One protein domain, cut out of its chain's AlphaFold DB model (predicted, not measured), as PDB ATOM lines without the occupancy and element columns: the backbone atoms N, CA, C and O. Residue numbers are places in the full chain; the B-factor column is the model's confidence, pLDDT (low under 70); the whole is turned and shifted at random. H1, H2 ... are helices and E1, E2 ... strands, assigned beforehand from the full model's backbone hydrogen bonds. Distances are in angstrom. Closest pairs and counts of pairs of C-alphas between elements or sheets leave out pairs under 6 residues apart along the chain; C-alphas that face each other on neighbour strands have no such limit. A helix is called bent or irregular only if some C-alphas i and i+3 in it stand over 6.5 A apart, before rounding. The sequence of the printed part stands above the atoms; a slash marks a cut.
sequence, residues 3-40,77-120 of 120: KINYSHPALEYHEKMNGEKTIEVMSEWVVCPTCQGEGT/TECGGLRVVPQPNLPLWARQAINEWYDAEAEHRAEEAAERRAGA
ATOM      1  N   LYS A   3     -45.197 -17.459 -28.627       91.81
ATOM      2  CA  LYS A   3     -43.928 -17.856 -28.002       91.81
ATOM      3  C   LYS A   3     -44.071 -19.240 -27.380       91.81
ATOM      4  O   LYS A   3     -45.055 -19.489 -26.680       91.81
ATOM      5  N   ILE A   4     -43.122 -20.124 -27.660       92.88
ATOM      6  CA  ILE A   4     -43.066 -21.469 -27.083       92.88
ATOM      7  C   ILE A   4     -41.654 -21.764 -26.585       92.88
ATOM      8  O   ILE A   4     -40.678 -21.265 -27.141       92.88
ATOM      9  N   ASN A   5     -41.570 -22.604 -25.557       93.44
ATOM     10  CA  ASN A   5     -40.311 -23.195 -25.126       93.44
ATOM     11  C   ASN A   5     -40.076 -24.459 -25.946       93.44
ATOM     12  O   ASN A   5     -40.913 -25.361 -25.941       93.44
ATOM     13  N   TYR A   6     -38.957 -24.502 -26.657       93.00
ATOM     14  CA  TYR A   6     -38.558 -25.643 -27.465       93.00
ATOM     15  C   TYR A   6     -37.347 -26.335 -26.838       93.00
ATOM     16  O   TYR A   6     -36.373 -25.680 -26.465       93.00
ATOM     17  N   SER A   7     -37.413 -27.661 -26.738       93.94
ATOM     18  CA  SER A   7     -36.348 -28.528 -26.230       93.94
ATOM     19  C   SER A   7     -36.027 -29.600 -27.259       93.94
ATOM     20  O   SER A   7     -36.942 -30.197 -27.825       93.94
ATOM     21  N   HIS A   8     -34.745 -29.902 -27.437       93.06
ATOM     22  CA  HIS A   8     -34.293 -31.029 -28.244       93.06
ATOM     23  C   HIS A   8     -32.974 -31.570 -27.669       93.06
ATOM     24  O   HIS A   8     -32.162 -30.754 -27.227       93.06
ATOM     25  N   PRO A   9     -32.717 -32.896 -27.679       93.25
ATOM     26  CA  PRO A   9     -31.473 -33.474 -27.156       93.25
ATOM     27  C   PRO A   9     -30.204 -32.838 -27.735       93.25
ATOM     28  O   PRO A   9     -29.292 -32.498 -26.989       93.25
ATOM     29  N   ALA A  10     -30.191 -32.570 -29.046       92.50
ATOM     30  CA  ALA A  10     -29.094 -31.870 -29.730       92.50
ATOM     31  C   ALA A  10     -28.765 -30.479 -29.157       92.50
ATOM     32  O   ALA A  10     -27.679 -29.953 -29.383       92.50
ATOM     33  N   LEU A  11     -29.703 -29.860 -28.434       92.12
ATOM     34  CA  LEU A  11     -29.511 -28.547 -27.834       92.12
ATOM     35  C   LEU A  11     -28.988 -28.636 -26.397       92.12
ATOM     36  O   LEU A  11     -28.418 -27.663 -25.937       92.12
ATOM     37  N   GLU A  12     -29.118 -29.753 -25.672       87.75
ATOM     38  CA  GLU A  12     -28.840 -29.782 -24.219       87.75
ATOM     39  C   GLU A  12     -27.414 -29.323 -23.849       87.75
ATOM     40  O   GLU A  12     -27.218 -28.697 -22.809       87.75
ATOM     41  N   TYR A  13     -26.435 -29.566 -24.724       81.56
ATOM     42  CA  TYR A  13     -25.023 -29.242 -24.484       81.56
ATOM     43  C   TYR A  13     -24.445 -28.228 -25.475       81.56
ATOM     44  O   TYR A  13     -23.230 -28.034 -25.524       81.56
ATOM     45  N   HIS A  14     -25.285 -27.576 -26.281       89.12
ATOM     46  CA  HIS A  14     -24.797 -26.615 -27.263       89.12
ATOM     47  C   HIS A  14     -24.268 -25.347 -26.566       89.12
ATOM     48  O   HIS A  14     -24.928 -24.801 -25.683       89.12
ATOM     49  N   GLU A  15     -23.113 -24.818 -26.988       87.12
ATOM     50  CA  GLU A  15     -22.443 -23.663 -26.346       87.12
ATOM     51  C   GLU A  15     -23.350 -22.431 -26.166       87.12
ATOM     52  O   GLU A  15     -23.246 -21.694 -25.186       87.12
ATOM     53  N   LYS A  16     -24.288 -22.226 -27.095       85.44
ATOM     54  CA  LYS A  16     -25.251 -21.112 -27.074       85.44
ATOM     55  C   LYS A  16     -26.335 -21.233 -26.005       85.44
ATOM     56  O   LYS A  16     -27.042 -20.258 -25.781       85.44
ATOM     57  N   MET A  17     -26.479 -22.392 -25.371       87.12
ATOM     58  CA  MET A  17     -27.552 -22.654 -24.409       87.12
ATOM     59  C   MET A  17     -27.195 -22.201 -22.997       87.12
ATOM     60  O   MET A  17     -28.085 -22.100 -22.168       87.12
ATOM     61  N   ASN A  18     -25.921 -21.906 -22.707       85.75
ATOM     62  CA  ASN A  18     -25.477 -21.365 -21.413       85.75
ATOM     63  C   ASN A  18     -26.017 -22.139 -20.180       85.75
ATOM     64  O   ASN A  18     -26.308 -21.553 -19.140       85.75
ATOM     65  N   GLY A  19     -26.179 -23.462 -20.307       83.06
ATOM     66  CA  GLY A  19     -26.723 -24.337 -19.260       83.06
ATOM     67  C   GLY A  19     -28.256 -24.420 -19.188       83.06
ATOM     68  O   GLY A  19     -28.779 -25.159 -18.354       83.06
ATOM     69  N   GLU A  20     -28.989 -23.709 -20.044       88.88
ATOM     70  CA  GLU A  20     -30.438 -23.859 -20.203       88.88
ATOM     71  C   GLU A  20     -30.777 -25.121 -21.014       88.88
ATOM     72  O   GLU A  20     -29.992 -25.584 -21.837       88.88
ATOM     73  N   LYS A  21     -31.971 -25.690 -20.794       89.88
ATOM     74  CA  LYS A  21     -32.448 -26.898 -21.507       89.88
ATOM     75  C   LYS A  21     -33.458 -26.611 -22.617       89.88
ATOM     76  O   LYS A  21     -33.811 -27.498 -23.393       89.88
ATOM     77  N   THR A  22     -33.955 -25.384 -22.672       92.94
ATOM     78  CA  THR A  22     -35.006 -24.945 -23.592       92.94
ATOM     79  C   THR A  22     -34.656 -23.580 -24.145       92.94
ATOM     80  O   THR A  22     -34.144 -22.746 -23.407       92.94
ATOM     81  N   ILE A  23     -35.016 -23.326 -25.400       92.88
ATOM     82  CA  ILE A  23     -34.958 -21.992 -26.005       92.88
ATOM     83  C   ILE A  23     -36.363 -21.441 -26.218       92.88
ATOM     84  O   ILE A  23     -37.265 -22.167 -26.645       92.88
ATOM     85  N   GLU A  24     -36.550 -20.151 -25.947       94.31
ATOM     86  CA  GLU A  24     -37.777 -19.448 -26.319       94.31
ATOM     87  C   GLU A  24     -37.718 -19.092 -27.808       94.31
ATOM     88  O   GLU A  24     -36.814 -18.388 -28.263       94.31
ATOM     89  N   VAL A  25     -38.703 -19.560 -28.572       94.00
ATOM     90  CA  VAL A  25     -38.815 -19.282 -30.007       94.00
ATOM     91  C   VAL A  25     -40.227 -18.859 -30.379       94.00
ATOM     92  O   VAL A  25     -41.215 -19.194 -29.718       94.00
ATOM     93  N   MET A  26     -40.332 -18.106 -31.472       95.44
ATOM     94  CA  MET A  26     -41.623 -17.818 -32.087       95.44
ATOM     95  C   MET A  26     -42.115 -19.058 -32.826       95.44
ATOM     96  O   MET A  26     -41.326 -19.769 -33.434       95.44
ATOM     97  N   SER A  27     -43.422 -19.292 -32.810       94.19
ATOM     98  CA  SER A  27     -44.064 -20.371 -33.560       94.19
ATOM     99  C   SER A  27     -45.159 -19.858 -34.483       94.19
ATOM    100  O   SER A  27     -45.826 -18.842 -34.210       94.19
ATOM    101  N   GLU A  28     -45.345 -20.597 -35.567       93.75
ATOM    102  CA  GLU A  28     -46.455 -20.483 -36.504       93.75
ATOM    103  C   GLU A  28     -47.349 -21.721 -36.418       93.75
ATOM    104  O   GLU A  28     -46.910 -22.791 -36.008       93.75
ATOM    105  N   TRP A  29     -48.628 -21.560 -36.742       94.25
ATOM    106  CA  TRP A  29     -49.547 -22.689 -36.798       94.25
ATOM    107  C   TRP A  29     -49.432 -23.335 -38.168       94.25
ATOM    108  O   TRP A  29     -49.664 -22.666 -39.175       94.25
ATOM    109  N   VAL A  30     -49.112 -24.621 -38.190       94.69
ATOM    110  CA  VAL A  30     -49.092 -25.420 -39.416       94.69
ATOM    111  C   VAL A  30     -50.125 -26.523 -39.330       94.69
ATOM    112  O   VAL A  30     -50.526 -26.922 -38.236       94.69
ATOM    113  N   VAL A  31     -50.568 -27.008 -40.488       96.12
ATOM    114  CA  VAL A  31     -51.460 -28.168 -40.567       96.12
ATOM    115  C   VAL A  31     -50.796 -29.340 -39.852       96.12
ATOM    116  O   VAL A  31     -49.614 -29.607 -40.064       96.12
ATOM    117  N   CYS A  32     -51.548 -30.009 -38.980       94.50
ATOM    118  CA  CYS A  32     -51.037 -31.146 -38.225       94.50
ATOM    119  C   CYS A  32     -50.556 -32.238 -39.198       94.50
ATOM    120  O   CYS A  32     -51.374 -32.734 -39.975       94.50
ATOM    121  N   PRO A  33     -49.271 -32.634 -39.168       92.00
ATOM    122  CA  PRO A  33     -48.743 -33.655 -40.069       92.00
ATOM    123  C   PRO A  33     -49.359 -35.037 -39.824       92.00
ATOM    124  O   PRO A  33     -49.464 -35.819 -40.764       92.00
ATOM    125  N   THR A  34     -49.804 -35.327 -38.595       89.94
ATOM    126  CA  THR A  34     -50.368 -36.637 -38.235       89.94
ATOM    127  C   THR A  34     -51.767 -36.871 -38.804       89.94
ATOM    128  O   THR A  34     -52.009 -37.919 -39.390       89.94
ATOM    129  N   CYS A  35     -52.691 -35.918 -38.651       92.31
ATOM    130  CA  CYS A  35     -54.054 -36.042 -39.197       92.31
ATOM    131  C   CYS A  35     -54.256 -35.298 -40.518       92.31
ATOM    132  O   CYS A  35     -55.378 -35.200 -40.992       92.31
ATOM    133  N   GLN A  36     -53.207 -34.671 -41.056       92.44
ATOM    134  CA  GLN A  36     -53.245 -33.902 -42.306       92.44
ATOM    135  C   GLN A  36     -54.361 -32.840 -42.364       92.44
ATOM    136  O   GLN A  36     -54.815 -32.448 -43.435       92.44
ATOM    137  N   GLY A  37     -54.780 -32.332 -41.202       92.12
ATOM    138  CA  GLY A  37     -55.829 -31.321 -41.083       92.12
ATOM    139  C   GLY A  37     -57.248 -31.861 -40.888       92.12
ATOM    140  O   GLY A  37     -58.162 -31.052 -40.747       92.12
ATOM    141  N   GLU A  38     -57.455 -33.176 -40.803       91.69
ATOM    142  CA  GLU A  38     -58.777 -33.753 -40.512       91.69
ATOM    143  C   GLU A  38     -59.194 -33.498 -39.054       91.69
ATOM    144  O   GLU A  38     -60.331 -33.118 -38.756       91.69
ATOM    145  N   GLY A  39     -58.227 -33.574 -38.133       91.69
ATOM    146  CA  GLY A  39     -58.435 -33.428 -36.686       91.69
ATOM    147  C   GLY A  39     -58.799 -34.747 -36.003       91.69
ATOM    148  O   GLY A  39     -58.680 -34.865 -34.785       91.69
ATOM    149  N   THR A  40     -59.138 -35.760 -36.785       91.75
ATOM    150  CA  THR A  40     -59.354 -37.137 -36.354       91.75
ATOM    151  C   THR A  40     -58.458 -38.076 -37.158       91.75
ATOM    152  O   THR A  40     -57.805 -37.655 -38.112       91.75
ATOM    153  N   THR A  77     -54.299 -37.340 -31.525       91.75
ATOM    154  CA  THR A  77     -53.598 -37.186 -30.244       91.75
ATOM    155  C   THR A  77     -52.537 -36.089 -30.277       91.75
ATOM    156  O   THR A  77     -52.234 -35.502 -29.244       91.75
ATOM    157  N   GLU A  78     -52.008 -35.772 -31.460       90.88
ATOM    158  CA  GLU A  78     -50.992 -34.738 -31.642       90.88
ATOM    159  C   GLU A  78     -51.582 -33.324 -31.578       90.88
ATOM    160  O   GLU A  78     -51.110 -32.484 -30.816       90.88
ATOM    161  N   CYS A  79     -52.635 -33.049 -32.357       93.19
ATOM    162  CA  CYS A  79     -53.265 -31.725 -32.378       93.19
ATOM    163  C   CYS A  79     -54.459 -31.588 -31.423       93.19
ATOM    164  O   CYS A  79     -55.033 -30.507 -31.322       93.19
ATOM    165  N   GLY A  80     -54.882 -32.666 -30.760       92.00
ATOM    166  CA  GLY A  80     -56.059 -32.679 -29.888       92.00
ATOM    167  C   GLY A  80     -57.366 -32.334 -30.609       92.00
ATOM    168  O   GLY A  80     -58.260 -31.755 -30.000       92.00
ATOM    169  N   GLY A  81     -57.463 -32.613 -31.913       93.19
ATOM    170  CA  GLY A  81     -58.608 -32.222 -32.745       93.19
ATOM    171  C   GLY A  81     -58.544 -30.812 -33.339       93.19
ATOM    172  O   GLY A  81     -59.424 -30.433 -34.106       93.19
ATOM    173  N   LEU A  82     -57.497 -30.031 -33.047       93.94
ATOM    174  CA  LEU A  82     -57.378 -28.642 -33.512       93.94
ATOM    175  C   LEU A  82     -56.976 -28.505 -34.985       93.94
ATOM    176  O   LEU A  82     -56.988 -27.391 -35.505       93.94
ATOM    177  N   ARG A  83     -56.596 -29.604 -35.652       95.62
ATOM    178  CA  ARG A  83     -56.139 -29.660 -37.061       95.62
ATOM    179  C   ARG A  83     -54.817 -28.943 -37.346       95.62
ATOM    180  O   ARG A  83     -54.274 -29.073 -38.441       95.62
ATOM    181  N   VAL A  84     -54.267 -28.235 -36.363       95.19
ATOM    182  CA  VAL A  84     -53.004 -27.500 -36.453       95.19
ATOM    183  C   VAL A  84     -52.118 -27.757 -35.241       95.19
ATOM    184  O   VAL A  84     -52.610 -28.012 -34.142       95.19
ATOM    185  N   VAL A  85     -50.807 -27.650 -35.441       94.38
ATOM    186  CA  VAL A  85     -49.785 -27.746 -34.389       94.38
ATOM    187  C   VAL A  85     -48.844 -26.541 -34.454       94.38
ATOM    188  O   VAL A  85     -48.671 -25.955 -35.528       94.38
ATOM    189  N   PRO A  86     -48.257 -26.113 -33.324       93.69
ATOM    190  CA  PRO A  86     -47.294 -25.024 -33.332       93.69
ATOM    191  C   PRO A  86     -45.949 -25.521 -33.879       93.69
ATOM    192  O   PRO A  86     -45.298 -26.363 -33.265       93.69
ATOM    193  N   GLN A  87     -45.502 -24.963 -35.001       93.31
ATOM    194  CA  GLN A  87     -44.172 -25.204 -35.550       93.31
ATOM    195  C   GLN A  87     -43.194 -24.129 -35.051       93.31
ATOM    196  O   GLN A  87     -43.424 -22.938 -35.291       93.31
ATOM    197  N   PRO A  88     -42.109 -24.505 -34.349       94.31
ATOM    198  CA  PRO A  88     -41.093 -23.562 -33.892       94.31
ATOM    199  C   PRO A  88     -40.300 -22.978 -35.067       94.31
ATOM    200  O   PRO A  88     -39.792 -23.707 -35.920       94.31
ATOM    201  N   ASN A  89     -40.113 -21.661 -35.067       95.06
ATOM    202  CA  ASN A  89     -39.164 -20.972 -35.932       95.06
ATOM    203  C   ASN A  89     -37.806 -20.903 -35.225       95.06
ATOM    204  O   ASN A  89     -37.547 -20.029 -34.394       95.06
ATOM    205  N   LEU A  90     -36.968 -21.892 -35.522       94.44
ATOM    206  CA  LEU A  90     -35.684 -22.090 -34.865       94.44
ATOM    207  C   LEU A  90     -34.591 -21.184 -35.454       94.44
ATOM    208  O   LEU A  90     -34.494 -21.058 -36.682       94.44
ATOM    209  N   PRO A  91     -33.708 -20.614 -34.613       94.25
ATOM    210  CA  PRO A  91     -32.532 -19.905 -35.101       94.25
ATOM    211  C   PRO A  91     -31.601 -20.861 -35.862       94.25
ATOM    212  O   PRO A  91     -31.586 -22.067 -35.610       94.25
ATOM    213  N   LEU A  92     -30.798 -20.314 -36.780       95.06
ATOM    214  CA  LEU A  92     -29.947 -21.104 -37.680       95.06
ATOM    215  C   LEU A  92     -29.056 -22.108 -36.933       95.06
ATOM    216  O   LEU A  92     -29.020 -23.273 -37.314       95.06
ATOM    217  N   TRP A  93     -28.409 -21.676 -35.849       94.56
ATOM    218  CA  TRP A  93     -27.529 -22.534 -35.052       94.56
ATOM    219  C   TRP A  93     -28.273 -23.738 -34.454       94.56
ATOM    220  O   TRP A  93     -27.750 -24.844 -34.458       94.56
ATOM    221  N   ALA A  94     -29.515 -23.548 -33.994       94.75
ATOM    222  CA  ALA A  94     -30.307 -24.627 -33.409       94.75
ATOM    223  C   ALA A  94     -30.734 -25.625 -34.489       94.75
ATOM    224  O   ALA A  94     -30.677 -26.828 -34.274       94.75
ATOM    225  N   ARG A  95     -31.112 -25.128 -35.676       95.00
ATOM    226  CA  ARG A  95     -31.428 -25.983 -36.831       95.00
ATOM    227  C   ARG A  95     -30.226 -26.812 -37.271       95.00
ATOM    228  O   ARG A  95     -30.396 -27.985 -37.568       95.00
ATOM    229  N   GLN A  96     -29.040 -26.206 -37.315       95.06
ATOM    230  CA  GLN A  96     -27.801 -26.895 -37.675       95.06
ATOM    231  C   GLN A  96     -27.473 -27.999 -36.670       95.06
ATOM    232  O   GLN A  96     -27.376 -29.147 -37.082       95.06
ATOM    233  N   ALA A  97     -27.453 -27.681 -35.373       94.69
ATOM    234  CA  ALA A  97     -27.185 -28.664 -34.324       94.69
ATOM    235  C   ALA A  97     -28.169 -29.849 -34.358       94.69
ATOM    236  O   ALA A  97     -27.781 -30.999 -34.174       94.69
ATOM    237  N   ILE A  98     -29.456 -29.580 -34.609       95.19
ATOM    238  CA  ILE A  98     -30.482 -30.625 -34.733       95.19
ATOM    239  C   ILE A  98     -30.247 -31.497 -35.971       95.19
ATOM    240  O   ILE A  98     -30.347 -32.716 -35.872       95.19
ATOM    241  N   ASN A  99     -29.929 -30.895 -37.118       95.12
ATOM    242  CA  ASN A  99     -29.649 -31.647 -38.339       95.12
ATOM    243  C   ASN A  99     -28.412 -32.539 -38.175       95.12
ATOM    244  O   ASN A  99     -28.495 -33.724 -38.468       95.12
ATOM    245  N   GLU A 100     -27.316 -32.004 -37.630       94.94
ATOM    246  CA  GLU A 100     -26.086 -32.767 -37.368       94.94
ATOM    247  C   GLU A 100     -26.344 -33.967 -36.447       94.94
ATOM    248  O   GLU A 100     -25.804 -35.050 -36.659       94.94
ATOM    249  N   TRP A 101     -27.214 -33.801 -35.446       94.81
ATOM    250  CA  TRP A 101     -27.619 -34.891 -34.561       94.81
ATOM    251  C   TRP A 101     -28.377 -35.999 -35.305       94.81
ATOM    252  O   TRP A 101     -28.086 -37.179 -35.113       94.81
ATOM    253  N   TYR A 102     -29.331 -35.633 -36.169       95.12
ATOM    254  CA  TYR A 102     -30.089 -36.608 -36.958       95.12
ATOM    255  C   TYR A 102     -29.236 -37.305 -38.018       95.12
ATOM    256  O   TYR A 102     -29.433 -38.499 -38.248       95.12
ATOM    257  N   ASP A 103     -28.301 -36.588 -38.643       95.69
ATOM    258  CA  ASP A 103     -27.372 -37.157 -39.620       95.69
ATOM    259  C   ASP A 103     -26.486 -38.216 -38.946       95.69
ATOM    260  O   ASP A 103     -26.452 -39.362 -39.397       95.69
ATOM    261  N   ALA A 104     -25.907 -37.897 -37.782       93.81
ATOM    262  CA  ALA A 104     -25.110 -38.845 -37.006       93.81
ATOM    263  C   ALA A 104     -25.915 -40.085 -36.558       93.81
ATOM    264  O   ALA A 104     -25.424 -41.213 -36.639       93.81
ATOM    265  N   GLU A 105     -27.169 -39.912 -36.116       94.12
ATOM    266  CA  GLU A 105     -28.058 -41.038 -35.787       94.12
ATOM    267  C   GLU A 105     -28.378 -41.911 -37.009       94.12
ATOM    268  O   GLU A 105     -28.486 -43.137 -36.899       94.12
ATOM    269  N   ALA A 106     -28.568 -41.292 -38.176       94.12
ATOM    270  CA  ALA A 106     -28.851 -42.006 -39.412       94.12
ATOM    271  C   ALA A 106     -27.639 -42.825 -39.877       94.12
ATOM    272  O   ALA A 106     -27.816 -43.977 -40.280       94.12
ATOM    273  N   GLU A 107     -26.433 -42.263 -39.778       95.75
ATOM    274  CA  GLU A 107     -25.171 -42.950 -40.066       95.75
ATOM    275  C   GLU A 107     -24.981 -44.159 -39.143       95.75
ATOM    276  O   GLU A 107     -24.843 -45.281 -39.634       95.75
ATOM    277  N   HIS A 108     -25.116 -43.974 -37.825       93.75
ATOM    278  CA  HIS A 108     -25.020 -45.068 -36.851       93.75
ATOM    279  C   HIS A 108     -26.021 -46.192 -37.155       93.75
ATOM    280  O   HIS A 108     -25.667 -47.368 -37.245       93.75
ATOM    281  N   ARG A 109     -27.287 -45.838 -37.407       95.06
ATOM    282  CA  ARG A 109     -28.330 -46.816 -37.744       95.06
ATOM    283  C   ARG A 109     -28.031 -47.558 -39.049       95.06
ATOM    284  O   ARG A 109     -28.408 -48.726 -39.191       95.06
ATOM    285  N   ALA A 110     -27.411 -46.888 -40.021       95.06
ATOM    286  CA  ALA A 110     -27.019 -47.494 -41.288       95.06
ATOM    287  C   ALA A 110     -25.876 -48.502 -41.102       95.06
ATOM    288  O   ALA A 110     -25.949 -49.593 -41.675       95.06
ATOM    289  N   GLU A 111     -24.884 -48.177 -40.271       94.88
ATOM    290  CA  GLU A 111     -23.793 -49.080 -39.886       94.88
ATOM    291  C   GLU A 111     -24.331 -50.326 -39.171       94.88
ATOM    292  O   GLU A 111     -24.127 -51.440 -39.653       94.88
ATOM    293  N   GLU A 112     -25.143 -50.163 -38.120       94.38
ATOM    294  CA  GLU A 112     -25.765 -51.283 -37.392       94.38
ATOM    295  C   GLU A 112     -26.623 -52.176 -38.305       94.38
ATOM    296  O   GLU A 112     -26.729 -53.394 -38.131       94.38
ATOM    297  N   ALA A 113     -27.302 -51.580 -39.289       94.44
ATOM    298  CA  ALA A 113     -28.071 -52.331 -40.273       94.44
ATOM    299  C   ALA A 113     -27.172 -53.093 -41.259       94.44
ATOM    300  O   ALA A 113     -27.567 -54.170 -41.711       94.44
ATOM    301  N   ALA A 114     -25.998 -52.557 -41.606       92.69
ATOM    302  CA  ALA A 114     -25.012 -53.232 -42.444       92.69
ATOM    303  C   ALA A 114     -24.350 -54.398 -41.695       92.69
ATOM    304  O   ALA A 114     -24.279 -55.498 -42.242       92.69
ATOM    305  N   GLU A 115     -23.969 -54.200 -40.430       93.75
ATOM    306  CA  GLU A 115     -23.425 -55.255 -39.565       93.75
ATOM    307  C   GLU A 115     -24.407 -56.422 -39.413       93.75
ATOM    308  O   GLU A 115     -24.048 -57.577 -39.649       93.75
ATOM    309  N   ARG A 116     -25.685 -56.129 -39.127       92.00
ATOM    310  CA  ARG A 116     -26.737 -57.156 -39.035       92.00
ATOM    311  C   ARG A 116     -26.958 -57.925 -40.337       92.00
ATOM    312  O   ARG A 116     -27.351 -59.084 -40.280       92.00
ATOM    313  N   ARG A 117     -26.739 -57.299 -41.498       90.38
ATOM    314  CA  ARG A 117     -26.845 -57.967 -42.806       90.38
ATOM    315  C   ARG A 117     -25.613 -58.804 -43.142       90.38
ATOM    316  O   ARG A 117     -25.760 -59.806 -43.823       90.38
ATOM    317  N   ALA A 118     -24.427 -58.386 -42.708       88.25
ATOM    318  CA  ALA A 118     -23.184 -59.116 -42.951       88.25
ATOM    319  C   ALA A 118     -23.007 -60.328 -42.016       88.25
ATOM    320  O   ALA A 118     -22.281 -61.256 -42.361       88.25
ATOM    321  N   GLY A 119     -23.648 -60.310 -40.841       78.12
ATOM    322  CA  GLY A 119     -23.615 -61.394 -39.852       78.12
ATOM    323  C   GLY A 119     -24.741 -62.436 -39.949       78.12
ATOM    324  O   GLY A 119     -24.815 -63.291 -39.066       78.12
ATOM    325  N   ALA A 120     -25.615 -62.355 -40.958       54.34
ATOM    326  CA  ALA A 120     -26.677 -63.328 -41.253       54.34
ATOM    327  C   ALA A 120     -26.271 -64.244 -42.417       54.34
ATOM    328  O   ALA A 120     -26.612 -65.446 -42.356       54.34
TER     329      ALA A 120
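This is residues 3 to 40 and 77 to 120 of the 120 residues of an uncharacterized protein of marine sediment metagenome (UniProt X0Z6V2). A small three-stranded sheet, bent along its inner strand E2, leads through a tight link into one long helix, H1; residues 103 to 120 stick out as a free arm. The printed part has 82 residues, with E1, E2, E3 and H1 in that order; the sheet order E1, E2, E3 is antiparallel, the class mixed. The whole is loose, radius of gyration of the C-alphas 17.1 A, spanning 47 by 39 by 18 A.

E1, residues 3 to 6, and E2, residues 23 to 31, form a hairpin; N 4 and O 25 are within hydrogen-bond range, 3.0 A. E2 bends by 60 degrees at residue 26 and pairs over residues 27 to 31 with antiparallel E3, residues 84 to 88; N 87 and O 28 are within range, 2.8 A. H1, residues 92 to 118, with every O i to N i+4 pair within range, is not on the sheet.

E1 begins at C-alpha 3 (-43.928, -17.856, -28.002). E2 is 22.9 A long, E3 12.8 A. H1, 39.0 A, ends at C-alpha 118 (-23.184, -59.116, -42.951).

Residues 41 to 76 are cut out, C-alphas 40 and 77 being 8.4 A apart. The link E1 to E2 is long. Residue 120 has pLDDT under 70.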